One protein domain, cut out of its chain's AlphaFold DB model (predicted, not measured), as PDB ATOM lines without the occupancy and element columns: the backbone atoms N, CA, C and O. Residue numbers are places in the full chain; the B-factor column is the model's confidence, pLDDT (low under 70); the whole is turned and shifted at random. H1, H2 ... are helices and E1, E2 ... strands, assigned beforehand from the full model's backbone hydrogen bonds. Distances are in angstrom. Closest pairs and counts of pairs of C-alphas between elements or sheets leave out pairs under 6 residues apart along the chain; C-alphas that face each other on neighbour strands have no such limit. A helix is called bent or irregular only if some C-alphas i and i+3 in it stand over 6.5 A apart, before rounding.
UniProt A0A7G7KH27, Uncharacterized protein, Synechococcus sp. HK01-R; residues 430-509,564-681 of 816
ATOM      1  N   SER A 430     172.791 211.866 138.972       93.19
ATOM      2  CA  SER A 430     173.548 211.273 140.084       93.19
ATOM      3  C   SER A 430     174.403 212.295 140.843       93.19
ATOM      4  O   SER A 430     174.600 212.144 142.050       93.19
ATOM      5  N   TYR A 431     174.876 213.357 140.181       95.44
ATOM      6  CA  TYR A 431     175.608 214.433 140.850       95.44
ATOM      7  C   TYR A 431     174.690 215.259 141.754       95.44
ATOM      8  O   TYR A 431     175.034 215.529 142.904       95.44
ATOM      9  N   SER A 432     173.487 215.593 141.278       95.12
ATOM     10  CA  SER A 432     172.460 216.274 142.077       95.12
ATOM     11  C   SER A 432     172.106 215.458 143.320       95.12
ATOM     12  O   SER A 432     172.042 215.998 144.422       95.12
ATOM     13  N   ASN A 433     171.989 214.137 143.181       94.94
ATOM     14  CA  ASN A 433     171.719 213.244 144.309       94.94
ATOM     15  C   ASN A 433     172.852 213.286 145.346       94.94
ATOM     16  O   ASN A 433     172.602 213.404 146.546       94.94
ATOM     17  N   ALA A 434     174.109 213.276 144.891       95.88
ATOM     18  CA  ALA A 434     175.283 213.419 145.753       95.88
ATOM     19  C   ALA A 434     175.322 214.772 146.486       95.88
ATOM     20  O   ALA A 434     175.724 214.840 147.650       95.88
ATOM     21  N   ARG A 435     174.858 215.846 145.838       96.00
ATOM     22  CA  ARG A 435     174.705 217.174 146.446       96.00
ATOM     23  C   ARG A 435     173.593 217.210 147.495       96.00
ATOM     24  O   ARG A 435     173.801 217.762 148.573       96.00
ATOM     25  N   PHE A 436     172.440 216.610 147.220       94.56
ATOM     26  CA  PHE A 436     171.277 216.666 148.110       94.56
ATOM     27  C   PHE A 436     171.345 215.696 149.293       94.56
ATOM     28  O   PHE A 436     170.758 215.983 150.334       94.56
ATOM     29  N   ILE A 437     172.095 214.592 149.195       95.94
ATOM     30  CA  ILE A 437     172.315 213.692 150.339       95.94
ATOM     31  C   ILE A 437     173.337 214.256 151.343       95.94
ATOM     32  O   ILE A 437     173.335 213.869 152.514       95.94
ATOM     33  N   ARG A 438     174.188 215.208 150.924       95.50
ATOM     34  CA  ARG A 438     175.242 215.823 151.753       95.50
ATOM     35  C   ARG A 438     174.751 216.274 153.137       95.50
ATOM     36  O   ARG A 438     175.387 215.864 154.103       95.50
ATOM     37  N   PRO A 439     173.662 217.059 153.297       92.75
ATOM     38  CA  PRO A 439     173.230 217.529 154.616       92.75
ATOM     39  C   PRO A 439     172.954 216.394 155.614       92.75
ATOM     40  O   PRO A 439     173.205 216.549 156.809       92.75
ATOM     41  N   TYR A 440     172.490 215.235 155.132       95.56
ATOM     42  CA  TYR A 440     172.267 214.047 155.957       95.56
ATOM     43  C   TYR A 440     173.588 213.425 156.415       95.56
ATOM     44  O   TYR A 440     173.745 213.094 157.592       95.56
ATOM     45  N   VAL A 441     174.558 213.311 155.506       97.31
ATOM     46  CA  VAL A 441     175.905 212.807 155.815       97.31
ATOM     47  C   VAL A 441     176.642 213.760 156.764       97.31
ATOM     48  O   VAL A 441     177.224 213.311 157.752       97.31
ATOM     49  N   ASP A 442     176.558 215.069 156.523       94.56
ATOM     50  CA  ASP A 442     177.147 216.117 157.362       94.56
ATOM     51  C   ASP A 442     176.619 216.054 158.796       94.56
ATOM     52  O   ASP A 442     177.402 216.134 159.745       94.56
ATOM     53  N   TYR A 443     175.306 215.866 158.959       93.44
ATOM     54  CA  TYR A 443     174.669 215.726 160.266       93.44
ATOM     55  C   TYR A 443     175.218 214.518 161.039       93.44
ATOM     56  O   TYR A 443     175.636 214.656 162.193       93.44
ATOM     57  N   LEU A 444     175.300 213.346 160.398       96.31
ATOM     58  CA  LEU A 444     175.852 212.136 161.019       96.31
ATOM     59  C   LEU A 444     177.337 212.298 161.368       96.31
ATOM     60  O   LEU A 444     177.749 211.979 162.485       96.31
ATOM     61  N   ALA A 445     178.134 212.855 160.454       95.50
ATOM     62  CA  ALA A 445     179.558 213.095 160.675       95.50
ATOM     63  C   ALA A 445     179.799 214.136 161.786       95.50
ATOM     64  O   ALA A 445     180.727 214.004 162.588       95.50
ATOM     65  N   GLN A 446     178.953 215.165 161.891       92.00
ATOM     66  CA  GLN A 446     179.025 216.149 162.970       92.00
ATOM     67  C   GLN A 446     178.683 215.527 164.328       92.00
ATOM     68  O   GLN A 446     179.388 215.790 165.307       92.00
ATOM     69  N   LEU A 447     177.639 214.699 164.404       92.19
ATOM     70  CA  LEU A 447     177.292 213.974 165.628       92.19
ATOM     71  C   LEU A 447     178.422 213.037 166.062       92.19
ATOM     72  O   LEU A 447     178.790 213.031 167.237       92.19
ATOM     73  N   GLU A 448     179.014 212.303 165.118       92.88
ATOM     74  CA  GLU A 448     180.164 211.431 165.364       92.88
ATOM     75  C   GLU A 448     181.366 212.216 165.912       92.88
ATOM     76  O   GLU A 448     181.952 211.813 166.914       92.88
ATOM     77  N   ARG A 449     181.699 213.379 165.332       89.94
ATOM     78  CA  ARG A 449     182.817 214.220 165.802       89.94
ATOM     79  C   ARG A 449     182.571 214.870 167.163       89.94
ATOM     80  O   ARG A 449     183.503 215.005 167.953       89.94
ATOM     81  N   THR A 450     181.349 215.332 167.422       88.31
ATOM     82  CA  THR A 450     181.030 216.127 168.623       88.31
ATOM     83  C   THR A 450     180.629 215.273 169.822       88.31
ATOM     84  O   THR A 450     180.820 215.700 170.960       88.31
ATOM     85  N   ASN A 451     180.132 214.054 169.590       88.00
ATOM     86  CA  ASN A 451     179.773 213.104 170.639       88.00
ATOM     87  C   ASN A 451     180.201 211.652 170.308       88.00
ATOM     88  O   ASN A 451     179.347 210.769 170.244       88.00
ATOM     89  N   PRO A 452     181.505 211.340 170.155       80.69
ATOM     90  CA  PRO A 452     181.951 210.037 169.636       80.69
ATOM     91  C   PRO A 452     181.500 208.813 170.450       80.69
ATOM     92  O   PRO A 452     181.331 207.728 169.909       80.69
ATOM     93  N   LEU A 453     181.314 208.967 171.767       74.94
ATOM     94  CA  LEU A 453     180.951 207.869 172.676       74.94
ATOM     95  C   LEU A 453     179.437 207.726 172.897       74.94
ATOM     96  O   LEU A 453     179.008 206.791 173.572       74.94
ATOM     97  N   GLY A 454     178.633 208.651 172.368       81.88
ATOM     98  CA  GLY A 454     177.190 208.707 172.603       81.88
ATOM     99  C   GLY A 454     176.366 209.152 171.396       81.88
ATOM    100  O   GLY A 454     175.175 209.398 171.561       81.88
ATOM    101  N   SER A 455     176.974 209.285 170.213       84.31
ATOM    102  CA  SER A 455     176.300 209.719 168.983       84.31
ATOM    103  C   SER A 455     175.252 208.712 168.513       84.31
ATOM    104  O   SER A 455     174.288 209.100 167.864       84.31
ATOM    105  N   GLY A 456     175.444 207.423 168.820       90.25
ATOM    106  CA  GLY A 456     174.610 206.333 168.308       90.25
ATOM    107  C   GLY A 456     174.791 206.065 166.809       90.25
ATOM    108  O   GLY A 456     174.141 205.165 166.286       90.25
ATOM    109  N   VAL A 457     175.675 206.811 166.135       96.00
ATOM    110  CA  VAL A 457     175.948 206.671 164.701       96.00
ATOM    111  C   VAL A 457     176.683 205.357 164.464       96.00
ATOM    112  O   VAL A 457     177.762 205.121 165.004       96.00
ATOM    113  N   SER A 458     176.073 204.494 163.664       96.00
ATOM    114  CA  SER A 458     176.643 203.222 163.238       96.00
ATOM    115  C   SER A 458     177.493 203.414 161.985       96.00
ATOM    116  O   SER A 458     177.065 204.085 161.043       96.00
ATOM    117  N   THR A 459     178.665 202.777 161.960       96.44
ATOM    118  CA  THR A 459     179.530 202.693 160.773       96.44
ATOM    119  C   THR A 459     178.886 201.834 159.683       96.44
ATOM    120  O   THR A 459     178.038 200.989 159.985       96.44
ATOM    121  N   LEU A 460     179.285 202.034 158.426       97.56
ATOM    122  CA  LEU A 460     178.920 201.179 157.296       97.56
ATOM    123  C   LEU A 460     180.072 200.206 157.015       97.56
ATOM    124  O   LEU A 460     181.186 200.644 156.744       97.56
ATOM    125  N   ASN A 461     179.839 198.902 157.085       96.62
ATOM    126  CA  ASN A 461     180.841 197.904 156.725       96.62
ATOM    127  C   ASN A 461     180.757 197.627 155.225       96.62
ATOM    128  O   ASN A 461     179.689 197.313 154.738       96.62
ATOM    129  N   VAL A 462     181.847 197.727 154.480       90.44
ATOM    130  CA  VAL A 462     181.870 197.487 153.032       90.44
ATOM    131  C   VAL A 462     183.156 196.750 152.704       90.44
ATOM    132  O   VAL A 462     184.232 197.211 153.076       90.44
ATOM    133  N   ASN A 463     183.066 195.607 152.021       85.81
ATOM    134  CA  ASN A 463     184.229 194.807 151.606       85.81
ATOM    135  C   ASN A 463     185.215 194.508 152.759       85.81
ATOM    136  O   ASN A 463     186.434 194.534 152.590       85.81
ATOM    137  N   GLY A 464     184.682 194.257 153.960       86.62
ATOM    138  CA  GLY A 464     185.465 193.988 155.171       86.62
ATOM    139  C   GLY A 464     186.064 195.221 155.866       86.62
ATOM    140  O   GLY A 464     186.685 195.066 156.921       86.62
ATOM    141  N   GLU A 465     185.862 196.429 155.335       93.69
ATOM    142  CA  GLU A 465     186.273 197.692 155.953       93.69
ATOM    143  C   GLU A 465     185.095 198.363 156.663       93.69
ATOM    144  O   GLU A 465     183.987 198.397 156.142       93.69
ATOM    145  N   SER A 466     185.321 198.910 157.860       96.25
ATOM    146  CA  SER A 466     184.301 199.672 158.587       96.25
ATOM    147  C   SER A 466     184.500 201.161 158.324       96.25
ATOM    148  O   SER A 466     185.491 201.731 158.776       96.25
ATOM    149  N   LEU A 467     183.574 201.770 157.588       97.56
ATOM    150  CA  LEU A 467     183.596 203.175 157.192       97.56
ATOM    151  C   LEU A 467     182.771 204.014 158.170       97.56
ATOM    152  O   LEU A 467     181.580 203.762 158.387       97.56
ATOM    153  N   SER A 468     183.399 205.024 158.763       97.06
ATOM    154  CA  SER A 468     182.731 205.987 159.637       97.06
ATOM    155  C   SER A 468     181.883 206.988 158.835       97.06
ATOM    156  O   SER A 468     182.032 207.125 157.616       97.06
ATOM    157  N   ALA A 469     180.994 207.726 159.510       97.50
ATOM    158  CA  ALA A 469     180.248 208.801 158.852       97.50
ATOM    159  C   ALA A 469     181.190 209.891 158.313       97.50
ATOM    160  O   ALA A 469     180.984 210.405 157.216       97.50
ATOM    161  N   ASN A 470     182.258 210.196 159.052       96.06
ATOM    162  CA  ASN A 470     183.331 211.078 158.605       96.06
ATOM    163  C   ASN A 470     184.097 210.530 157.385       96.06
ATOM    164  O   ASN A 470     184.407 211.311 156.488       96.06
ATOM    165  N   ASP A 471     184.385 209.226 157.310       97.12
ATOM    166  CA  ASP A 471     185.062 208.638 156.138       97.12
ATOM    167  C   ASP A 471     184.217 208.798 154.866       97.12
ATOM    168  O   ASP A 471     184.713 209.232 153.823       97.12
ATOM    169  N   ILE A 472     182.914 208.519 154.968       97.94
ATOM    170  CA  ILE A 472     181.962 208.661 153.859       97.94
ATOM    171  C   ILE A 472     181.768 210.134 153.479       97.94
ATOM    172  O   ILE A 472     181.750 210.457 152.290       97.94
ATOM    173  N   GLN A 473     181.697 211.041 154.460       97.69
ATOM    174  CA  GLN A 473     181.660 212.485 154.216       97.69
ATOM    175  C   GLN A 473     182.886 212.949 153.420       97.69
ATOM    176  O   GLN A 473     182.738 213.662 152.430       97.69
ATOM    177  N   LEU A 474     184.092 212.530 153.822       96.44
ATOM    178  CA  LEU A 474     185.335 212.906 153.146       96.44
ATOM    179  C   LEU A 474     185.398 212.360 151.718       96.44
ATOM    180  O   LEU A 474     185.805 213.091 150.817       96.44
ATOM    181  N   ALA A 475     184.971 211.115 151.494       96.62
ATOM    182  CA  ALA A 475     184.926 210.527 150.157       96.62
ATOM    183  C   ALA A 475     183.936 211.266 149.239       96.62
ATOM    184  O   ALA A 475     184.265 211.578 148.093       96.62
ATOM    185  N   LEU A 476     182.749 211.608 149.753       97.06
ATOM    186  CA  LEU A 476     181.757 212.404 149.029       97.06
ATOM    187  C   LEU A 476     182.282 213.820 148.731       97.06
ATOM    188  O   LEU A 476     182.159 214.292 147.603       97.06
ATOM    189  N   GLN A 477     182.920 214.466 149.713       96.88
ATOM    190  CA  GLN A 477     183.542 215.784 149.564       96.88
ATOM    191  C   GLN A 477     184.632 215.787 148.492       96.88
ATOM    192  O   GLN A 477     184.627 216.654 147.622       96.88
ATOM    193  N   GLN A 478     185.543 214.814 148.518       96.00
ATOM    194  CA  GLN A 478     186.598 214.688 147.509       96.00
ATOM    195  C   GLN A 478     186.020 214.479 146.108       96.00
ATOM    196  O   GLN A 478     186.487 215.104 145.162       96.00
ATOM    197  N   SER A 479     184.993 213.637 145.988       95.31
ATOM    198  CA  SER A 479     184.346 213.338 144.711       95.31
ATOM    199  C   SER A 479     183.673 214.572 144.096       95.31
ATOM    200  O   SER A 479     183.911 214.894 142.936       95.31
ATOM    201  N   LEU A 480     182.891 215.313 144.889       96.19
ATOM    202  CA  LEU A 480     182.225 216.539 144.436       96.19
ATOM    203  C   LEU A 480     183.226 217.660 144.117       96.19
ATOM    204  O   LEU A 480     183.033 218.390 143.147       96.19
ATOM    205  N   ASN A 481     184.309 217.778 144.892       95.81
ATOM    206  CA  ASN A 481     185.365 218.750 144.612       95.81
ATOM    207  C   ASN A 481     186.123 218.423 143.317       95.81
ATOM    208  O   ASN A 481     186.395 219.331 142.545       95.81
ATOM    209  N   ALA A 482     186.391 217.146 143.030       94.00
ATOM    210  CA  ALA A 482     187.055 216.750 141.788       94.00
ATOM    211  C   ALA A 482     186.206 217.050 140.539       94.00
ATOM    212  O   ALA A 482     186.730 217.542 139.548       94.00
ATOM    213  N   VAL A 483     184.887 216.825 140.601       94.94
ATOM    214  CA  VAL A 483     183.971 217.218 139.511       94.94
ATOM    215  C   VAL A 483     183.993 218.726 139.290       94.94
ATOM    216  O   VAL A 483     184.048 219.183 138.153       94.94
ATOM    217  N   PHE A 484     183.934 219.502 140.375       96.00
ATOM    218  CA  PHE A 484     183.999 220.954 140.284       96.00
ATOM    219  C   PHE A 484     185.321 221.424 139.680       96.00
ATOM    220  O   PHE A 484     185.321 222.321 138.840       96.00
ATOM    221  N   ASP A 485     186.432 220.807 140.075       93.62
ATOM    222  CA  ASP A 485     187.744 221.161 139.557       93.62
ATOM    223  C   ASP A 485     187.873 220.873 138.055       93.62
ATOM    224  O   ASP A 485     188.350 221.748 137.337       93.62
ATOM    225  N   ASP A 486     187.390 219.722 137.575       92.31
ATOM    226  CA  ASP A 486     187.415 219.356 136.148       92.31
ATOM    227  C   ASP A 486     186.447 220.209 135.295       92.31
ATOM    228  O   ASP A 486     186.708 220.507 134.134       92.31
ATOM    229  N   ILE A 487     185.296 220.616 135.836       93.50
ATOM    230  CA  ILE A 487     184.297 221.354 135.045       93.50
ATOM    231  C   ILE A 487     184.543 222.864 135.109       93.50
ATOM    232  O   ILE A 487     184.592 223.517 134.069       93.50
ATOM    233  N   ILE A 488     184.702 223.412 136.317       94.94
ATOM    234  CA  ILE A 488     184.733 224.858 136.574       94.94
ATOM    235  C   ILE A 488     186.167 225.376 136.704       94.94
ATOM    236  O   ILE A 488     186.519 226.366 136.066       94.94
ATOM    237  N   THR A 489     187.011 224.741 137.528       90.94
ATOM    238  CA  THR A 489     188.352 225.281 137.833       90.94
ATOM    239  C   THR A 489     189.313 225.154 136.646       90.94
ATOM    240  O   THR A 489     190.037 226.107 136.341       90.94
ATOM    241  N   SER A 490     189.357 223.996 135.983       87.38
ATOM    242  CA  SER A 490     190.183 223.785 134.788       87.38
ATOM    243  C   SER A 490     189.563 224.421 133.541       87.38
ATOM    244  O   SER A 490     190.295 224.828 132.634       87.38
ATOM    245  N   GLY A 491     188.232 224.563 133.533       82.94
ATOM    246  CA  GLY A 491     187.449 225.070 132.411       82.94
ATOM    247  C   GLY A 491     187.292 224.058 131.275       82.94
ATOM    248  O   GLY A 491     187.054 224.468 130.138       82.94
ATOM    249  N   ASP A 492     187.449 222.756 131.546       80.62
ATOM    250  CA  ASP A 492     187.285 221.719 130.518       80.62
ATOM    251  C   ASP A 492     185.807 221.484 130.162       80.62
ATOM    252  O   ASP A 492     185.511 220.926 129.098       80.62
ATOM    253  N   GLY A 493     184.876 221.925 131.022       86.75
ATOM    254  CA  GLY A 493     183.428 221.810 130.817       86.75
ATOM    255  C   GLY A 493     182.918 220.366 130.839       86.75
ATOM    256  O   GLY A 493     181.807 220.088 130.393       86.75
ATOM    257  N   ARG A 494     183.738 219.420 131.307       87.44
ATOM    258  CA  ARG A 494     183.440 217.984 131.362       87.44
ATOM    259  C   ARG A 494     184.365 217.290 132.351       87.44
ATOM    260  O   ARG A 494     185.398 217.824 132.721       87.44
ATOM    261  N   ILE A 495     184.016 216.063 132.716       86.50
ATOM    262  CA  ILE A 495     184.870 215.206 133.540       86.50
ATOM    263  C   ILE A 495     185.922 214.521 132.658       86.50
ATOM    264  O   ILE A 495     185.575 213.826 131.700       86.50
ATOM    265  N   ASP A 496     187.199 214.665 133.010       75.06
ATOM    266  CA  ASP A 496     188.320 214.272 132.146       75.06
ATOM    267  C   ASP A 496     188.679 212.781 132.210       75.06
ATOM    268  O   ASP A 496     189.121 212.186 131.221       75.06
ATOM    269  N   THR A 497     188.529 212.156 133.382       73.56
ATOM    270  CA  THR A 497     189.143 210.846 133.652       73.56
ATOM    271  C   THR A 497     188.110 209.734 133.799       73.56
ATOM    272  O   THR A 497     187.459 209.615 134.840       73.56
ATOM    273  N   ILE A 498     188.043 208.861 132.783       69.88
ATOM    274  CA  ILE A 498     187.145 207.693 132.736       69.88
ATOM    275  C   ILE A 498     187.393 206.703 133.871       69.88
ATOM    276  O   ILE A 498     186.446 206.026 134.217       69.88
ATOM    277  N   ASP A 499     188.590 206.624 134.467       64.56
ATOM    278  CA  ASP A 499     188.930 205.684 135.558       64.56
ATOM    279  C   ASP A 499     188.794 206.296 136.971       64.56
ATOM    280  O   ASP A 499     189.336 205.772 137.948       64.56
ATOM    281  N   SER A 500     188.128 207.445 137.099       72.12
ATOM    282  CA  SER A 500     187.984 208.137 138.380       72.12
ATOM    283  C   SER A 500     186.732 207.711 139.157       72.12
ATOM    284  O   SER A 500     185.685 207.411 138.584       72.12
ATOM    285  N   ASN A 501     186.793 207.778 140.492       73.69
ATOM    286  CA  ASN A 501     185.652 207.474 141.372       73.69
ATOM    287  C   ASN A 501     184.463 208.449 141.226       73.69
ATOM    288  O   ASN A 501     183.419 208.220 141.835       73.69
ATOM    289  N   TYR A 502     184.619 209.525 140.454       82.69
ATOM    290  CA  TYR A 502     183.611 210.559 140.216       82.69
ATOM    291  C   TYR A 502     183.123 210.591 138.758       82.69
ATOM    292  O   TYR A 502     182.198 211.333 138.432       82.69
ATOM    293  N   TYR A 503     183.645 209.723 137.883       84.25
ATOM    294  CA  TYR A 503     183.146 209.587 136.510       84.25
ATOM    295  C   TYR A 503     181.698 209.075 136.445       84.25
ATOM    296  O   TYR A 503     181.024 209.260 135.436       84.25
ATOM    297  N   LEU A 504     181.172 208.504 137.537       88.12
ATOM    298  CA  LEU A 504     179.758 208.119 137.667       88.12
ATOM    299  C   LEU A 504     178.779 209.295 137.464       88.12
ATOM    300  O   LEU A 504     177.585 209.081 137.253       88.12
ATOM    301  N   TYR A 505     179.284 210.527 137.553       92.75
ATOM    302  CA  TYR A 505     178.537 211.757 137.321       92.75
ATOM    303  C   TYR A 505     178.630 212.267 135.884       92.75
ATOM    304  O   TYR A 505     177.921 213.206 135.557       92.75
ATOM    305  N   SER A 506     179.500 211.705 135.042       91.94
ATOM    306  CA  SER A 506     179.829 212.262 133.727       91.94
ATOM    307  C   SER A 506     178.655 212.182 132.762       91.94
ATOM    308  O   SER A 506     178.119 211.098 132.526       91.94
ATOM    309  N   ASN A 507     178.302 213.320 132.160       92.69
ATOM    310  CA  ASN A 507     177.364 213.382 131.048       92.69
ATOM    311  C   ASN A 507     178.102 213.751 129.751       92.69
ATOM    312  O   ASN A 507     178.181 214.924 129.386       92.69
ATOM    313  N   PRO A 508     178.642 212.764 129.019       89.81
ATOM    314  CA  PRO A 508     179.382 213.030 127.788       89.81
ATOM    315  C   PRO A 508     178.496 213.533 126.641       89.81
ATOM    316  O   PRO A 508     179.034 213.965 125.623       89.81
ATOM    317  N   SER A 509     177.166 213.442 126.768       92.06
ATOM    318  CA  SER A 509     176.240 213.901 125.731       92.06
ATOM    319  C   SER A 509     176.106 215.426 125.698       92.06
ATOM    320  O   SER A 509     175.855 215.976 124.632       92.06
ATOM    321  N   PRO A 564     167.205 201.680 135.848       89.44
ATOM    322  CA  PRO A 564     166.506 200.578 136.493       89.44
ATOM    323  C   PRO A 564     166.637 200.666 138.012       89.44
ATOM    324  O   PRO A 564     167.746 200.695 138.556       89.44
ATOM    325  N   VAL A 565     165.503 200.654 138.706       91.81
ATOM    326  CA  VAL A 565     165.444 200.788 140.168       91.81
ATOM    327  C   VAL A 565     164.944 199.495 140.788       91.81
ATOM    328  O   VAL A 565     163.948 198.937 140.340       91.81
ATOM    329  N   LEU A 566     165.614 198.990 141.823       90.50
ATOM    330  CA  LEU A 566     165.147 197.786 142.510       90.50
ATOM    331  C   LEU A 566     163.783 198.055 143.168       90.50
ATOM    332  O   LEU A 566     163.564 199.123 143.739       90.50
ATOM    333  N   SER A 567     162.881 197.077 143.116       90.06
ATOM    334  CA  SER A 567     161.597 197.116 143.818       90.06
ATOM    335  C   SER A 567     161.706 196.489 145.217       90.06
ATOM    336  O   SER A 567     162.349 195.448 145.419       90.06
ATOM    337  N   ASN A 568     161.049 197.101 146.205       87.94
ATOM    338  CA  ASN A 568     160.846 196.503 147.530       87.94
ATOM    339  C   ASN A 568     159.705 195.486 147.567       87.94
ATOM    340  O   ASN A 568     159.591 194.729 148.533       87.94
ATOM    341  N   ASN A 569     158.894 195.402 146.513       81.56
ATOM    342  CA  ASN A 569     157.846 194.401 146.434       81.56
ATOM    343  C   ASN A 569     158.433 193.007 146.133       81.56
ATOM    344  O   ASN A 569     158.537 192.563 144.990       81.56
ATOM    345  N   VAL A 570     158.791 192.287 147.202       72.75
ATOM    346  CA  VAL A 570     159.397 190.942 147.158       72.75
ATOM    347  C   VAL A 570     158.487 189.852 146.578       72.75
ATOM    348  O   VAL A 570     158.964 188.757 146.288       72.75
ATOM    349  N   ASN A 571     157.188 190.122 146.405       67.44
ATOM    350  CA  ASN A 571     156.238 189.187 145.794       67.44
ATOM    351  C   ASN A 571     156.073 189.406 144.279       67.44
ATOM    352  O   ASN A 571     155.219 188.760 143.672       67.44
ATOM    353  N   GLY A 572     156.881 190.289 143.682       63.69
ATOM    354  CA  GLY A 572     156.750 190.719 142.292       63.69
ATOM    355  C   GLY A 572     155.857 191.954 142.153       63.69
ATOM    356  O   GLY A 572     154.908 192.139 142.914       63.69
ATOM    357  N   GLY A 573     156.173 192.806 141.177       64.88
ATOM    358  CA  GLY A 573     155.445 194.040 140.888       64.88
ATOM    359  C   GLY A 573     156.316 195.298 140.918       64.88
ATOM    360  O   GLY A 573     157.238 195.449 141.722       64.88
ATOM    361  N   MET A 574     155.962 196.245 140.050       72.06
ATOM    362  CA  MET A 574     156.670 197.512 139.828       72.06
ATOM    363  C   MET A 574     156.123 198.614 140.744       72.06
ATOM    364  O   MET A 574     155.625 199.652 140.303       72.06
ATOM    365  N   THR A 575     156.117 198.332 142.042       73.50
ATOM    366  CA  THR A 575     155.559 199.185 143.095       73.50
ATOM    367  C   THR A 575     156.578 199.258 144.223       73.50
ATOM    368  O   THR A 575     157.117 198.222 144.583       73.50
ATOM    369  N   GLU A 576     156.793 200.433 144.819       89.06
ATOM    370  CA  GLU A 576     157.764 200.648 145.915       89.06
ATOM    371  C   GLU A 576     159.239 200.650 145.456       89.06
ATOM    372  O   GLU A 576     159.995 199.732 145.775       89.06
ATOM    373  N   PRO A 577     159.677 201.686 144.712       93.69
ATOM    374  CA  PRO A 577     161.083 201.837 144.338       93.69
ATOM    375  C   PRO A 577     161.985 201.953 145.570       93.69
ATOM    376  O   PRO A 577     161.605 202.586 146.559       93.69
ATOM    377  N   VAL A 578     163.186 201.376 145.493       94.94
ATOM    378  CA  VAL A 578     164.258 201.567 146.478       94.94
ATOM    379  C   VAL A 578     164.896 202.942 146.270       94.94
ATOM    380  O   VAL A 578     165.629 203.164 145.303       94.94
ATOM    381  N   ILE A 579     164.614 203.853 147.195       96.56
ATOM    382  CA  ILE A 579     164.993 205.262 147.149       96.56
ATOM    383  C   ILE A 579     165.567 205.730 148.483       96.56
ATOM    384  O   ILE A 579     165.276 205.187 149.559       96.56
ATOM    385  N   ASP A 580     166.391 206.761 148.394       96.69
ATOM    386  CA  ASP A 580     166.975 207.463 149.528       96.69
ATOM    387  C   ASP A 580     166.003 208.545 150.090       96.69
ATOM    388  O   ASP A 580     164.844 208.624 149.663       96.69
ATOM    389  N   PRO A 581     166.410 209.378 151.072       93.94
ATOM    390  CA  PRO A 581     165.522 210.378 151.674       93.94
ATOM    391  C   PRO A 581     165.018 211.457 150.708       93.94
ATOM    392  O   PRO A 581     163.945 212.008 150.942       93.94
ATOM    393  N   ILE A 582     165.773 211.767 149.649       92.62
ATOM    394  CA  ILE A 582     165.416 212.823 148.691       92.62
ATOM    395  C   ILE A 582     164.542 212.285 147.550       92.62
ATOM    396  O   ILE A 582     164.111 213.038 146.682       92.62
ATOM    397  N   GLY A 583     164.272 210.975 147.552       94.12
ATOM    398  CA  GLY A 583     163.535 210.284 146.500       94.12
ATOM    399  C   GLY A 583     164.395 209.817 145.328       94.12
ATOM    400  O   GLY A 583     163.842 209.347 144.337       94.12
ATOM    401  N   ALA A 584     165.720 209.910 145.435       95.50
ATOM    402  CA  ALA A 584     166.627 209.432 144.406       95.50
ATOM    403  C   ALA A 584     166.759 207.910 144.445       95.50
ATOM    404  O   ALA A 584     166.798 207.299 145.517       95.50
ATOM    405  N   ALA A 585     166.881 207.300 143.267       95.00
ATOM    406  CA  ALA A 585     167.081 205.867 143.132       95.00
ATOM    407  C   ALA A 585     168.381 205.410 143.813       95.00
ATOM    408  O   ALA A 585     169.449 206.011 143.650       95.00
ATOM    409  N   PHE A 586     168.318 204.281 144.525       94.88
ATOM    410  CA  PHE A 586     169.517 203.518 144.866       94.88
ATOM    411  C   PHE A 586     169.963 202.740 143.622       94.88
ATOM    412  O   PHE A 586     169.538 201.609 143.375       94.88
ATOM    413  N   MET A 587     170.749 203.403 142.777       90.56
ATOM    414  CA  MET A 587     171.078 202.921 141.438       90.56
ATOM    415  C   MET A 587     172.004 201.696 141.486       90.56
ATOM    416  O   MET A 587     173.209 201.802 141.734       90.56
ATOM    417  N   LEU A 588     171.425 200.527 141.199       89.31
ATOM    418  CA  LEU A 588     172.148 199.258 141.098       89.31
ATOM    419  C   LEU A 588     172.770 199.013 139.718       89.31
ATOM    420  O   LEU A 588     173.840 198.408 139.611       89.31
ATOM    421  N   ARG A 589     172.122 199.521 138.664       85.62
ATOM    422  CA  ARG A 589     172.515 199.341 137.260       85.62
ATOM    423  C   ARG A 589     172.441 200.663 136.496       85.62
ATOM    424  O   ARG A 589     171.581 201.488 136.782       85.62
ATOM    425  N   ASN A 590     173.306 200.831 135.497       82.12
ATOM    426  CA  ASN A 590     173.273 201.927 134.526       82.12
ATOM    427  C   ASN A 590     173.660 201.464 133.104       82.12
ATOM    428  O   ASN A 590     174.280 200.414 132.918       82.12
ATOM    429  N   ASN A 591     173.243 202.237 132.098       74.81
ATOM    430  CA  ASN A 591     173.503 201.945 130.683       74.81
ATOM    431  C   ASN A 591     174.902 202.392 130.215       74.81
ATOM    432  O   ASN A 591     175.263 202.195 129.058       74.81
ATOM    433  N   THR A 592     175.738 202.941 131.102       66.94
ATOM    434  CA  THR A 592     177.092 203.423 130.783       66.94
ATOM    435  C   THR A 592     178.140 202.304 130.877       66.94
ATOM    436  O   THR A 592     179.183 202.435 131.519       66.94
ATOM    437  N   ASN A 593     177.871 201.175 130.204       52.88
ATOM    438  CA  ASN A 593     178.746 199.992 130.104       52.88
ATOM    439  C   ASN A 593     179.171 199.368 131.449       52.88
ATOM    440  O   ASN A 593     180.184 198.673 131.521       52.88
ATOM    441  N   GLY A 594     178.420 199.610 132.525       59.19
ATOM    442  CA  GLY A 594     178.607 198.938 133.810       59.19
ATOM    443  C   GLY A 594     179.866 199.300 134.597       59.19
ATOM    444  O   GLY A 594     180.101 198.733 135.667       59.19
ATOM    445  N   VAL A 595     180.661 200.269 134.124       60.94
ATOM    446  CA  VAL A 595     181.919 200.687 134.775       60.94
ATOM    447  C   VAL A 595     181.666 201.147 136.220       60.94
ATOM    448  O   VAL A 595     182.469 200.881 137.121       60.94
ATOM    449  N   TYR A 596     180.488 201.725 136.466       68.88
ATOM    450  CA  TYR A 596     180.092 202.335 137.738       68.88
ATOM    451  C   TYR A 596     178.795 201.775 138.327       68.88
ATOM    452  O   TYR A 596     178.175 202.423 139.170       68.88
ATOM    453  N   ASN A 597     178.391 200.574 137.903       77.19
ATOM    454  CA  ASN A 597     177.336 199.830 138.587       77.19
ATOM    455  C   ASN A 597     177.724 199.614 140.054       77.19
ATOM    456  O   ASN A 597     178.904 199.431 140.366       77.19
ATOM    457  N   THR A 598     176.730 199.586 140.941       85.81
ATOM    458  CA  THR A 598     176.933 199.131 142.328       85.81
ATOM    459  C   THR A 598     176.768 197.616 142.460       85.81
ATOM    460  O   THR A 598     176.675 197.080 143.560       85.81
ATOM    461  N   LEU A 599     176.773 196.920 141.320       88.31
ATOM    462  CA  LEU A 599     176.836 195.474 141.199       88.31
ATOM    463  C   LEU A 599     178.121 195.076 140.471       88.31
ATOM    464  O   LEU A 599     178.437 195.617 139.405       88.31
ATOM    465  N   GLU A 600     178.844 194.110 141.028       86.75
ATOM    466  CA  GLU A 600     180.007 193.479 140.400       86.75
ATOM    467  C   GLU A 600     179.841 191.966 140.287       86.75
ATOM    468  O   GLU A 600     179.268 191.318 141.160       86.75
ATOM    469  N   SER A 601     180.360 191.387 139.202       82.25
ATOM    470  CA  SER A 601     180.359 189.933 139.004       82.25
ATOM    471  C   SER A 601     181.118 189.225 140.141       82.25
ATOM    472  O   SER A 601     182.130 189.762 140.601       82.25
ATOM    473  N   PRO A 602     180.766 187.971 140.500       75.69
ATOM    474  CA  PRO A 602     181.535 187.145 141.444       75.69
ATOM    475  C   PRO A 602     183.036 187.043 141.148       75.69
ATOM    476  O   PRO A 602     183.843 186.745 142.025       75.69
ATOM    477  N   THR A 603     183.423 187.246 139.885       75.81
ATOM    478  CA  THR A 603     184.822 187.218 139.438       75.81
ATOM    479  C   THR A 603     185.523 188.582 139.510       75.81
ATOM    480  O   THR A 603     186.634 188.713 138.997       75.81
ATOM    481  N   GLN A 604     184.908 189.572 140.172       66.62
ATOM    482  CA  GLN A 604     185.374 190.960 140.328       66.62
ATOM    483  C   GLN A 604     185.497 191.726 138.998       66.62
ATOM    484  O   GLN A 604     186.390 192.552 138.805       66.62
ATOM    485  N   GLY A 605     184.597 191.424 138.059       71.56
ATOM    486  CA  GLY A 605     184.465 192.108 136.772       71.56
ATOM    487  C   GLY A 605     183.252 193.040 136.720       71.56
ATOM    488  O   GLY A 605     182.308 192.897 137.499       71.56
ATOM    489  N   PHE A 606     183.265 193.977 135.769       74.38
ATOM    490  CA  PHE A 606     182.109 194.825 135.478       74.38
ATOM    491  C   PHE A 606     180.922 193.973 135.026       74.38
ATOM    492  O   PHE A 606     181.068 193.118 134.152       74.38
ATOM    493  N   LEU A 607     179.754 194.232 135.609       79.62
ATOM    494  CA  LEU A 607     178.502 193.680 135.119       79.62
ATOM    495  C   LEU A 607     178.024 194.555 133.956       79.62
ATOM    496  O   LEU A 607     177.791 195.745 134.162       79.62
ATOM    497  N   SER A 608     177.920 194.005 132.746       77.44
ATOM    498  CA  SER A 608     177.477 194.773 131.578       77.44
ATOM    499  C   SER A 608     176.013 195.213 131.714       77.44
ATOM    500  O   SER A 608     175.233 194.632 132.473       77.44
ATOM    501  N   SER A 609     175.618 196.263 130.990       75.56
ATOM    502  CA  SER A 609     174.228 196.744 131.002       75.56
ATOM    503  C   SER A 609     173.244 195.686 130.483       75.56
ATOM    504  O   SER A 609     172.124 195.610 130.982       75.56
ATOM    505  N   ASP A 610     173.689 194.819 129.572       77.06
ATOM    506  CA  ASP A 610     172.948 193.700 128.980       77.06
ATOM    507  C   ASP A 610     173.095 192.365 129.736       77.06
ATOM    508  O   ASP A 610     172.631 191.337 129.240       77.06
ATOM    509  N   ALA A 611     173.708 192.360 130.928       82.69
ATOM    510  CA  ALA A 611     173.826 191.156 131.749       82.69
ATOM    511  C   ALA A 611     172.451 190.529 132.037       82.69
ATOM    512  O   ALA A 611     171.475 191.239 132.326       82.69
ATOM    513  N   ASP A 612     172.392 189.196 131.964       84.00
ATOM    514  CA  ASP A 612     171.166 188.444 132.204       84.00
ATOM    515  C   ASP A 612     170.791 188.411 133.697       84.00
ATOM    516  O   ASP A 612     171.582 188.749 134.581       84.00
ATOM    517  N   ASN A 613     169.548 188.022 133.997       85.56
ATOM    518  CA  ASN A 613     169.054 188.018 135.374       85.56
ATOM    519  C   ASN A 613     169.856 187.082 136.294       85.56
ATOM    520  O   ASN A 613     169.933 187.358 137.487       85.56
ATOM    521  N   GLN A 614     170.451 186.004 135.776       88.12
ATOM    522  CA  GLN A 614     171.241 185.083 136.591       88.12
ATOM    523  C   GLN A 614     172.575 185.725 136.987       88.12
ATOM    524  O   GLN A 614     172.921 185.706 138.166       88.12
ATOM    525  N   ASP A 615     173.268 186.361 136.044       88.25
ATOM    526  CA  ASP A 615     174.507 187.098 136.313       88.25
ATOM    527  C   ASP A 615     174.271 188.254 137.300       88.25
ATOM    528  O   ASP A 615     175.078 188.494 138.198       88.25
ATOM    529  N   VAL A 616     173.137 188.954 137.171       88.94
ATOM    530  CA  VAL A 616     172.727 190.020 138.101       88.94
ATOM    531  C   VAL A 616     172.450 189.460 139.500       88.94
ATOM    532  O   VAL A 616     172.857 190.063 140.489       88.94
ATOM    533  N   LEU A 617     171.771 188.314 139.606       90.56
ATOM    534  CA  LEU A 617     171.490 187.659 140.887       90.56
ATOM    535  C   LEU A 617     172.758 187.136 141.569       90.56
ATOM    536  O   LEU A 617     172.833 187.125 142.793       90.56
ATOM    537  N   GLU A 618     173.761 186.719 140.805       92.19
ATOM    538  CA  GLU A 618     175.046 186.284 141.350       92.19
ATOM    539  C   GLU A 618     175.959 187.461 141.735       92.19
ATOM    540  O   GLU A 618     176.953 187.249 142.422       92.19
ATOM    541  N   ALA A 619     175.640 188.694 141.331       92.12
ATOM    542  CA  ALA A 619     176.479 189.859 141.579       92.12
ATOM    543  C   ALA A 619     176.517 190.281 143.058       92.12
ATOM    544  O   ALA A 619     175.515 190.218 143.773       92.12
ATOM    545  N   ASN A 620     177.670 190.787 143.490       91.88
ATOM    546  CA  ASN A 620     177.889 191.343 144.823       91.88
ATOM    547  C   ASN A 620     177.756 192.871 144.808       91.88
ATOM    548  O   ASN A 620     177.821 193.503 143.749       91.88
ATOM    549  N   TYR A 621     177.612 193.476 145.990       92.94
ATOM    550  CA  TYR A 621     177.655 194.929 146.128       92.94
ATOM    551  C   TYR A 621     179.044 195.478 145.775       92.94
ATOM    552  O   TYR A 621     180.050 195.101 146.373       92.94
ATOM    553  N   LYS A 622     179.083 196.421 144.834       91.50
ATOM    554  CA  LYS A 622     180.260 197.218 144.494       91.50
ATOM    555  C   LYS A 622     180.080 198.635 145.041       91.50
ATOM    556  O   LYS A 622     179.182 199.351 144.591       91.50
ATOM    557  N   PRO A 623     180.934 199.094 145.963       91.50
ATOM    558  CA  PRO A 623     180.769 200.417 146.536       91.50
ATOM    559  C   PRO A 623     181.088 201.537 145.552       91.50
ATOM    560  O   PRO A 623     182.031 201.465 144.764       91.50
ATOM    561  N   ASN A 624     180.347 202.631 145.688       92.19
ATOM    562  CA  ASN A 624     180.737 203.937 145.178       92.19
ATOM    563  C   ASN A 624     180.364 205.027 146.194       92.19
ATOM    564  O   ASN A 624     179.671 204.774 147.182       92.19
ATOM    565  N   VAL A 625     180.849 206.246 145.959       94.44
ATOM    566  CA  VAL A 625     180.705 207.362 146.904       94.44
ATOM    567  C   VAL A 625     179.247 207.736 147.197       94.44
ATOM    568  O   VAL A 625     178.922 208.030 148.345       94.44
ATOM    569  N   LEU A 626     178.358 207.688 146.198       95.38
ATOM    570  CA  LEU A 626     176.946 208.047 146.348       95.38
ATOM    571  C   LEU A 626     176.173 206.932 147.059       95.38
ATOM    572  O   LEU A 626     175.483 207.188 148.042       95.38
ATOM    573  N   ALA A 627     176.339 205.690 146.610       95.69
ATOM    574  CA  ALA A 627     175.661 204.530 147.172       95.69
ATOM    575  C   ALA A 627     176.027 204.317 148.648       95.69
ATOM    576  O   ALA A 627     175.145 204.107 149.477       95.69
ATOM    577  N   ASN A 628     177.306 204.471 149.010       97.44
ATOM    578  CA  ASN A 628     177.736 204.402 150.408       97.44
ATOM    579  C   ASN A 628     177.099 205.511 151.263       97.44
ATOM    580  O   ASN A 628     176.707 205.251 152.400       97.44
ATOM    581  N   ALA A 629     176.956 206.730 150.730       98.06
ATOM    582  CA  ALA A 629     176.260 207.814 151.422       98.06
ATOM    583  C   ALA A 629     174.773 207.486 151.646       98.06
ATOM    584  O   ALA A 629     174.278 207.630 152.764       98.06
ATOM    585  N   GLN A 630     174.081 206.975 150.623       98.25
ATOM    586  CA  GLN A 630     172.679 206.555 150.720       98.25
ATOM    587  C   GLN A 630     172.491 205.430 151.756       98.25
ATOM    588  O   GLN A 630     171.617 205.526 152.621       98.25
ATOM    589  N   LEU A 631     173.352 204.404 151.735       98.50
ATOM    590  CA  LEU A 631     173.326 203.292 152.694       98.50
ATOM    591  C   LEU A 631     173.616 203.745 154.129       98.50
ATOM    592  O   LEU A 631     172.929 203.312 155.054       98.50
ATOM    593  N   LEU A 632     174.598 204.633 154.334       98.56
ATOM    594  CA  LEU A 632     174.912 205.182 155.656       98.56
ATOM    595  C   LEU A 632     173.708 205.918 156.251       98.56
ATOM    596  O   LEU A 632     173.385 205.716 157.426       98.56
ATOM    597  N   VAL A 633     173.050 206.764 155.454       98.44
ATOM    598  CA  VAL A 633     171.868 207.517 155.893       98.44
ATOM    599  C   VAL A 633     170.716 206.565 156.205       98.44
ATOM    600  O   VAL A 633     170.118 206.673 157.275       98.44
ATOM    601  N   ALA A 634     170.458 205.577 155.343       98.25
ATOM    602  CA  ALA A 634     169.430 204.565 155.577       98.25
ATOM    603  C   ALA A 634     169.679 203.755 156.861       98.25
ATOM    604  O   ALA A 634     168.764 203.573 157.668       98.25
ATOM    605  N   LYS A 635     170.929 203.330 157.098       98.12
ATOM    606  CA  LYS A 635     171.340 202.594 158.303       98.12
ATOM    607  C   LYS A 635     171.101 203.385 159.590       98.12
ATOM    608  O   LYS A 635     170.797 202.800 160.625       98.12
ATOM    609  N   ASN A 636     171.229 204.707 159.521       97.88
ATOM    610  CA  ASN A 636     171.155 205.612 160.667       97.88
ATOM    611  C   ASN A 636     169.864 206.446 160.711       97.88
ATOM    612  O   ASN A 636     169.799 207.431 161.447       97.88
ATOM    613  N   LYS A 637     168.826 206.069 159.951       96.75
ATOM    614  CA  LYS A 637     167.609 206.879 159.766       96.75
ATOM    615  C   LYS A 637     166.927 207.314 161.074       96.75
ATOM    616  O   LYS A 637     166.411 208.423 161.156       96.75
ATOM    617  N   ASP A 638     166.983 206.489 162.119       95.69
ATOM    618  CA  ASP A 638     166.331 206.781 163.403       95.69
ATOM    619  C   ASP A 638     166.990 207.955 164.159       95.69
ATOM    620  O   ASP A 638     166.343 208.612 164.974       95.69
ATOM    621  N   ILE A 639     168.258 208.274 163.865       95.81
ATOM    622  CA  ILE A 639     169.002 209.391 164.481       95.81
ATOM    623  C   ILE A 639     168.463 210.754 164.015       95.81
ATOM    624  O   ILE A 639     168.626 211.767 164.698       95.81
ATOM    625  N   PHE A 640     167.780 210.790 162.869       93.56
ATOM    626  CA  PHE A 640     167.175 212.004 162.324       93.56
ATOM    627  C   PHE A 640     165.842 212.363 162.991       93.56
ATOM    628  O   PHE A 640     165.272 213.412 162.680       93.56
ATOM    629  N   ALA A 641     165.345 211.543 163.927       91.12
ATOM    630  CA  ALA A 641     164.127 211.827 164.674       91.12
ATOM    631  C   ALA A 641     164.206 213.201 165.370       91.12
ATOM    632  O   ALA A 641     165.050 213.442 166.232       91.12
ATOM    633  N   GLY A 642     163.303 214.110 164.992       84.00
ATOM    634  CA  GLY A 642     163.252 215.480 165.517       84.00
ATOM    635  C   GLY A 642     164.201 216.477 164.839       84.00
ATOM    636  O   GLY A 642     164.200 217.649 165.219       84.00
ATOM    637  N   SER A 643     164.983 216.052 163.844       85.50
ATOM    638  CA  SER A 643     165.728 216.961 162.966       85.50
ATOM    639  C   SER A 643     164.810 217.582 161.899       85.50
ATOM    640  O   SER A 643     163.673 217.148 161.712       85.50
ATOM    641  N   SER A 644     165.294 218.607 161.190       83.00
ATOM    642  CA  SER A 644     164.609 219.169 160.014       83.00
ATOM    643  C   SER A 644     164.879 218.395 158.721       83.00
ATOM    644  O   SER A 644     164.363 218.784 157.682       83.00
ATOM    645  N   LEU A 645     165.715 217.354 158.769       87.50
ATOM    646  CA  LEU A 645     166.055 216.520 157.623       87.50
ATOM    647  C   LEU A 645     165.061 215.359 157.552       87.50
ATOM    648  O   LEU A 645     165.070 214.466 158.400       87.50
ATOM    649  N   ASP A 646     164.178 215.398 156.557       87.94
ATOM    650  CA  ASP A 646     163.129 214.396 156.391       87.94
ATOM    651  C   ASP A 646     163.708 213.070 155.877       87.94
ATOM    652  O   ASP A 646     164.403 213.032 154.865       87.94
ATOM    653  N   VAL A 647     163.415 211.978 156.582       92.44
ATOM    654  CA  VAL A 647     163.812 210.603 156.232       92.44
ATOM    655  C   VAL A 647     162.611 209.692 155.971       92.44
ATOM    656  O   VAL A 647     162.774 208.490 155.773       92.44
ATOM    657  N   SER A 648     161.393 210.244 155.964       91.06
ATOM    658  CA  SER A 648     160.147 209.484 155.811       91.06
ATOM    659  C   SER A 648     160.022 208.772 154.461       91.06
ATOM    660  O   SER A 648     159.289 207.792 154.349       91.06
ATOM    661  N   ARG A 649     160.766 209.241 153.454       91.38
ATOM    662  CA  ARG A 649     160.791 208.707 152.086       91.38
ATOM    663  C   ARG A 649     161.751 207.539 151.891       91.38
ATOM    664  O   ARG A 649     161.612 206.832 150.898       91.38
ATOM    665  N   ILE A 650     162.696 207.325 152.813       95.19
ATOM    666  CA  ILE A 650     163.691 206.257 152.676       95.19
ATOM    667  C   ILE A 650     162.974 204.916 152.580       95.19
ATOM    668  O   ILE A 650     162.313 204.481 153.527       95.19
ATOM    669  N   SER A 651     163.199 204.221 151.474       96.12
ATOM    670  CA  SER A 651     162.755 202.842 151.297       96.12
ATOM    671  C   SER A 651     163.927 201.856 151.233       96.12
ATOM    672  O   SER A 651     163.702 200.650 151.205       96.12
ATOM    673  N   ILE A 652     165.179 202.324 151.304       97.12
ATOM    674  CA  ILE A 652     166.338 201.454 151.547       97.12
ATOM    675  C   ILE A 652     166.161 200.754 152.908       97.12
ATOM    676  O   ILE A 652     166.254 201.369 153.975       97.12
ATOM    677  N   GLY A 653     165.857 199.456 152.856       95.00
ATOM    678  CA  GLY A 653     165.586 198.618 154.020       95.00
ATOM    679  C   GLY A 653     166.850 198.121 154.720       95.00
ATOM    680  O   GLY A 653     167.957 198.155 154.180       95.00
ATOM    681  N   SER A 654     166.690 197.620 155.948       95.38
ATOM    682  CA  SER A 654     167.804 197.030 156.701       95.38
ATOM    683  C   SER A 654     168.334 195.744 156.065       95.38
ATOM    684  O   SER A 654     169.483 195.388 156.293       95.38
ATOM    685  N   ASP A 655     167.506 195.037 155.296       94.44
ATOM    686  CA  ASP A 655     167.897 193.899 154.461       94.44
ATOM    687  C   ASP A 655     168.875 194.322 153.358       94.44
ATOM    688  O   ASP A 655     169.908 193.680 153.200       94.44
ATOM    689  N   ILE A 656     168.609 195.443 152.676       95.56
ATOM    690  CA  ILE A 656     169.497 196.010 151.648       95.56
ATOM    691  C   ILE A 656     170.818 196.462 152.267       95.56
ATOM    692  O   ILE A 656     171.879 196.134 151.745       95.56
ATOM    693  N   VAL A 657     170.763 197.160 153.408       97.12
ATOM    694  CA  VAL A 657     171.974 197.528 154.159       97.12
ATOM    695  C   VAL A 657     172.748 196.268 154.550       97.12
ATOM    696  O   VAL A 657     173.925 196.164 154.239       97.12
ATOM    697  N   THR A 658     172.096 195.273 155.158       96.25
ATOM    698  CA  THR A 658     172.758 194.026 155.588       96.25
ATOM    699  C   THR A 658     173.399 193.282 154.417       96.25
ATOM    700  O   THR A 658     174.499 192.758 154.565       96.25
ATOM    701  N   TRP A 659     172.729 193.244 153.263       95.12
ATOM    702  CA  TRP A 659     173.272 192.664 152.038       95.12
ATOM    703  C   TRP A 659     174.521 193.416 151.567       95.12
ATOM    704  O   TRP A 659     175.560 192.786 151.389       95.12
ATOM    705  N   ALA A 660     174.459 194.745 151.452       95.38
ATOM    706  CA  ALA A 660     175.596 195.565 151.027       95.38
ATOM    707  C   ALA A 660     176.786 195.507 152.005       95.38
ATOM    708  O   ALA A 660     177.931 195.676 151.596       95.38
ATOM    709  N   GLU A 661     176.523 195.244 153.291       96.19
ATOM    710  CA  GLU A 661     177.555 195.048 154.318       96.19
ATOM    711  C   GLU A 661     178.137 193.627 154.376       96.19
ATOM    712  O   GLU A 661     179.011 193.338 155.202       96.19
ATOM    713  N   SER A 662     177.647 192.733 153.523       92.62
ATOM    714  CA  SER A 662     178.077 191.342 153.429       92.62
ATOM    715  C   SER A 662     178.799 191.070 152.110       92.62
ATOM    716  O   SER A 662     178.686 191.833 151.160       92.62
ATOM    717  N   ASP A 663     179.480 189.927 152.022       87.62
ATOM    718  CA  ASP A 663     180.029 189.422 150.754       87.62
ATOM    719  C   ASP A 663     179.003 188.559 149.986       87.62
ATOM    720  O   ASP A 663     179.380 187.725 149.156       87.62
ATOM    721  N   ALA A 664     177.715 188.677 150.327       91.94
ATOM    722  CA  ALA A 664     176.661 187.847 149.765       91.94
ATOM    723  C   ALA A 664     176.243 188.319 148.360       91.94
ATOM    724  O   ALA A 664     176.130 189.526 148.118       91.94
ATOM    725  N   PRO A 665     175.936 187.380 147.451       93.19
ATOM    726  CA  PRO A 665     175.349 187.717 146.161       93.19
ATOM    727  C   PRO A 665     173.955 188.330 146.337       93.19
ATOM    728  O   PRO A 665     173.263 188.085 147.330       93.19
ATOM    729  N   LEU A 666     173.505 189.094 145.342       92.12
ATOM    730  CA  LEU A 666     172.160 189.672 145.303       92.12
ATOM    731  C   LEU A 666     171.070 188.601 145.468       92.12
ATOM    732  O   LEU A 666     170.005 188.897 146.006       92.12
ATOM    733  N   SER A 667     171.351 187.346 145.098       91.88
ATOM    734  CA  SER A 667     170.460 186.198 145.272       91.88
ATOM    735  C   SER A 667     170.033 185.950 146.721       91.88
ATOM    736  O   SER A 667     168.962 185.389 146.961       91.88
ATOM    737  N   ASP A 668     170.848 186.375 147.690       90.88
ATOM    738  CA  ASP A 668     170.536 186.261 149.117       90.88
ATOM    739  C   ASP A 668     169.530 187.337 149.565       90.88
ATOM    740  O   ASP A 668     168.738 187.104 150.481       90.88
ATOM    741  N   LEU A 669     169.517 188.492 148.888       89.38
ATOM    742  CA  LEU A 669     168.540 189.567 149.082       89.38
ATOM    743  C   LEU A 669     167.264 189.351 148.247       89.38
ATOM    744  O   LEU A 669     166.164 189.716 148.676       89.38
ATOM    745  N   ARG A 670     167.397 188.787 147.041       87.31
ATOM    746  CA  ARG A 670     166.317 188.545 146.073       87.31
ATOM    747  C   ARG A 670     166.499 187.176 145.424       87.31
ATOM    748  O   ARG A 670     167.423 186.976 144.661       87.31
ATOM    749  N   SER A 671     165.582 186.239 145.650       81.62
ATOM    750  CA  SER A 671     165.700 184.875 145.099       81.62
ATOM    751  C   SER A 671     165.322 184.743 143.617       81.62
ATOM    752  O   SER A 671     165.557 183.697 143.014       81.62
ATOM    753  N   SER A 672     164.698 185.770 143.038       78.62
ATOM    754  CA  SER A 672     164.315 185.854 141.629       78.62
ATOM    755  C   SER A 672     164.109 187.316 141.235       78.62
ATOM    756  O   SER A 672     163.670 188.119 142.061       78.62
ATOM    757  N   LEU A 673     164.383 187.640 139.969       78.31
ATOM    758  CA  LEU A 673     164.024 188.917 139.340       78.31
ATOM    759  C   LEU A 673     162.781 188.788 138.428       78.31
ATOM    760  O   LEU A 673     162.268 189.805 137.973       78.31
ATOM    761  N   ASP A 674     162.261 187.565 138.234       65.88
ATOM    762  CA  ASP A 674     161.249 187.187 137.224       65.88
ATOM    763  C   ASP A 674     159.785 187.193 137.730       65.88
ATOM    764  O   ASP A 674     158.880 186.735 137.034       65.88
ATOM    765  N   LEU A 675     159.485 187.656 138.951       53.59
ATOM    766  CA  LEU A 675     158.107 187.607 139.488       53.59
ATOM    767  C   LEU A 675     157.126 188.649 138.862       53.59
ATOM    768  O   LEU A 675     156.072 188.870 139.448       53.59
ATOM    769  N   GLN A 676     157.405 189.216 137.671       55.47
ATOM    770  CA  GLN A 676     156.740 190.349 136.969       55.47
ATOM    771  C   GLN A 676     157.050 191.776 137.498       55.47
ATOM    772  O   GLN A 676     156.165 192.437 138.037       55.47
ATOM    773  N   ASP A 677     158.215 192.413 137.432       59.16
ATOM    774  CA  ASP A 677     159.622 192.079 137.216       59.16
ATOM    775  C   ASP A 677     160.337 192.897 138.306       59.16
ATOM    776  O   ASP A 677     159.954 194.037 138.548       59.16
ATOM    777  N   GLY A 678     161.309 192.334 139.034       77.62
ATOM    778  CA  GLY A 678     161.853 192.901 140.292       77.62
ATOM    779  C   GLY A 678     162.504 194.294 140.195       77.62
ATOM    780  O   GLY A 678     162.977 194.829 141.201       77.62
ATOM    781  N   TRP A 679     162.509 194.866 138.997       86.19
ATOM    782  CA  TRP A 679     162.975 196.192 138.647       86.19
ATOM    783  C   TRP A 679     161.804 197.087 138.245       86.19
ATOM    784  O   TRP A 679     160.845 196.658 137.612       86.19
ATOM    785  N   ILE A 680     161.926 198.359 138.580       90.06
ATOM    786  CA  ILE A 680     161.148 199.441 138.003       90.06
ATOM    787  C   ILE A 680     161.978 200.019 136.858       90.06
ATOM    788  O   ILE A 680     163.125 200.419 137.063       90.06
ATOM    789  N   TYR A 681     161.385 200.027 135.672       90.44
ATOM    790  CA  TYR A 681     161.929 200.586 134.438       90.44
ATOM    791  C   TYR A 681     161.113 201.813 134.010       90.44
ATOM    792  O   TYR A 681     160.181 202.223 134.697       90.44
TER     793      TYR A 681
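This is residues 430 to 509 and 564 to 681 of the 816 residues of an uncharacterized protein of Synechococcus sp. HK01-R (UniProt A0A7G7KH27). A short helix, H4, lies in the middle, with the two long helices H1 and H2 packed on one side of it and the short helix H6 on the other; beyond H6 the contacts run on to H7 and H3, in a half made mostly of loop, among it residues 597 to 612 and 670 to 681. A small hairpin, E1 and E2, lies beside H4, while E3 lies away from both, past a long loop after H2. The printed part has 198 residues with seven named helices and three named strands, in the order H1 E1 E2 H2 E3 H3 H4 H5 H6 H7; the antiparallel sheet has the order E1 - E2. The class is mostly helix, though under half of the residues are in named elements, and the whole is compact, with a radius of gyration of the C-alphas of 16.9 A and spans of 46 by 43 by 30 A.

H1, residues 430 to 450, begins with C-alpha 430 at (173.548, 211.273, 140.084) and is 29.9 A long. It has a kink of 38 degrees near residue 437 and is only just irregular: C-alphas 436 and 439 are 6.8 A apart. E1 is residues 460 to 462 and E2 residues 465 to 467. H2, residues 469 to 489, is 27.9 A long and ends with C-alpha 489 at (188.352, 225.281, 137.833). E3 is residues 506 to 509 and H3 residues 613 to 618. H4, residues 625 to 635, is 15.5 A long. H5 is residues 637 to 640, H6 residues 654 to 660, and H7, residues 666 to 669, ends with C-alpha 669 at (168.540, 189.567, 149.082).

H4 is the hub, touching three helices. It touches H1, closest at the C-alphas of Ala 434 and Leu 626, 5.7 A, at a steep tilt of 53 degrees, the same way. It touches H2, closest at Leu 476 and Val 625, 5.6 A between C-alphas, at a shallow tilt of 32 degrees, only just short of steep, opposite ways. It touches H6, closest at the C-alphas of Leu 631 and Val 657, 6.1 A. H1 and H2 touch, with the C-alphas of Ala 445 and Ala 469 4.7 A apart. H6 touches H7, and H7 touches H3, where the closest C-alphas, of Leu 617 and Ser 667, are 4.7 A apart. H5 is near H1, and H4 and H5 meet only through their link. In the hairpin E1 and E2, N 460 and O 467 are within hydrogen-bond range at 2.9 A, as are N 467 and O 460 at 2.8 A. E3 pairs with no named strand. Every O i to N i+4 pair is within hydrogen-bond range in H2, H3, H4 and H6; H1 has 14 of 17, and H5 and H7 are too short for such a pair.

The two C-alphas farthest apart, those of Ser 490 and Asn 571, are 49.7 A from each other. Residues 510 to 563 are not printed, and C-alphas 509 and 564 are 19.7 A apart across the cut. The links H2 to E3 and H5 to H6 are long. Residues 565 to 566 pair antiparallel with residues 679 to 680. The mean pLDDT of the printed part is 88.2; it is under 70 at residues 498 to 499, 571 to 573, 592 to 596, 604 and 674 to 677.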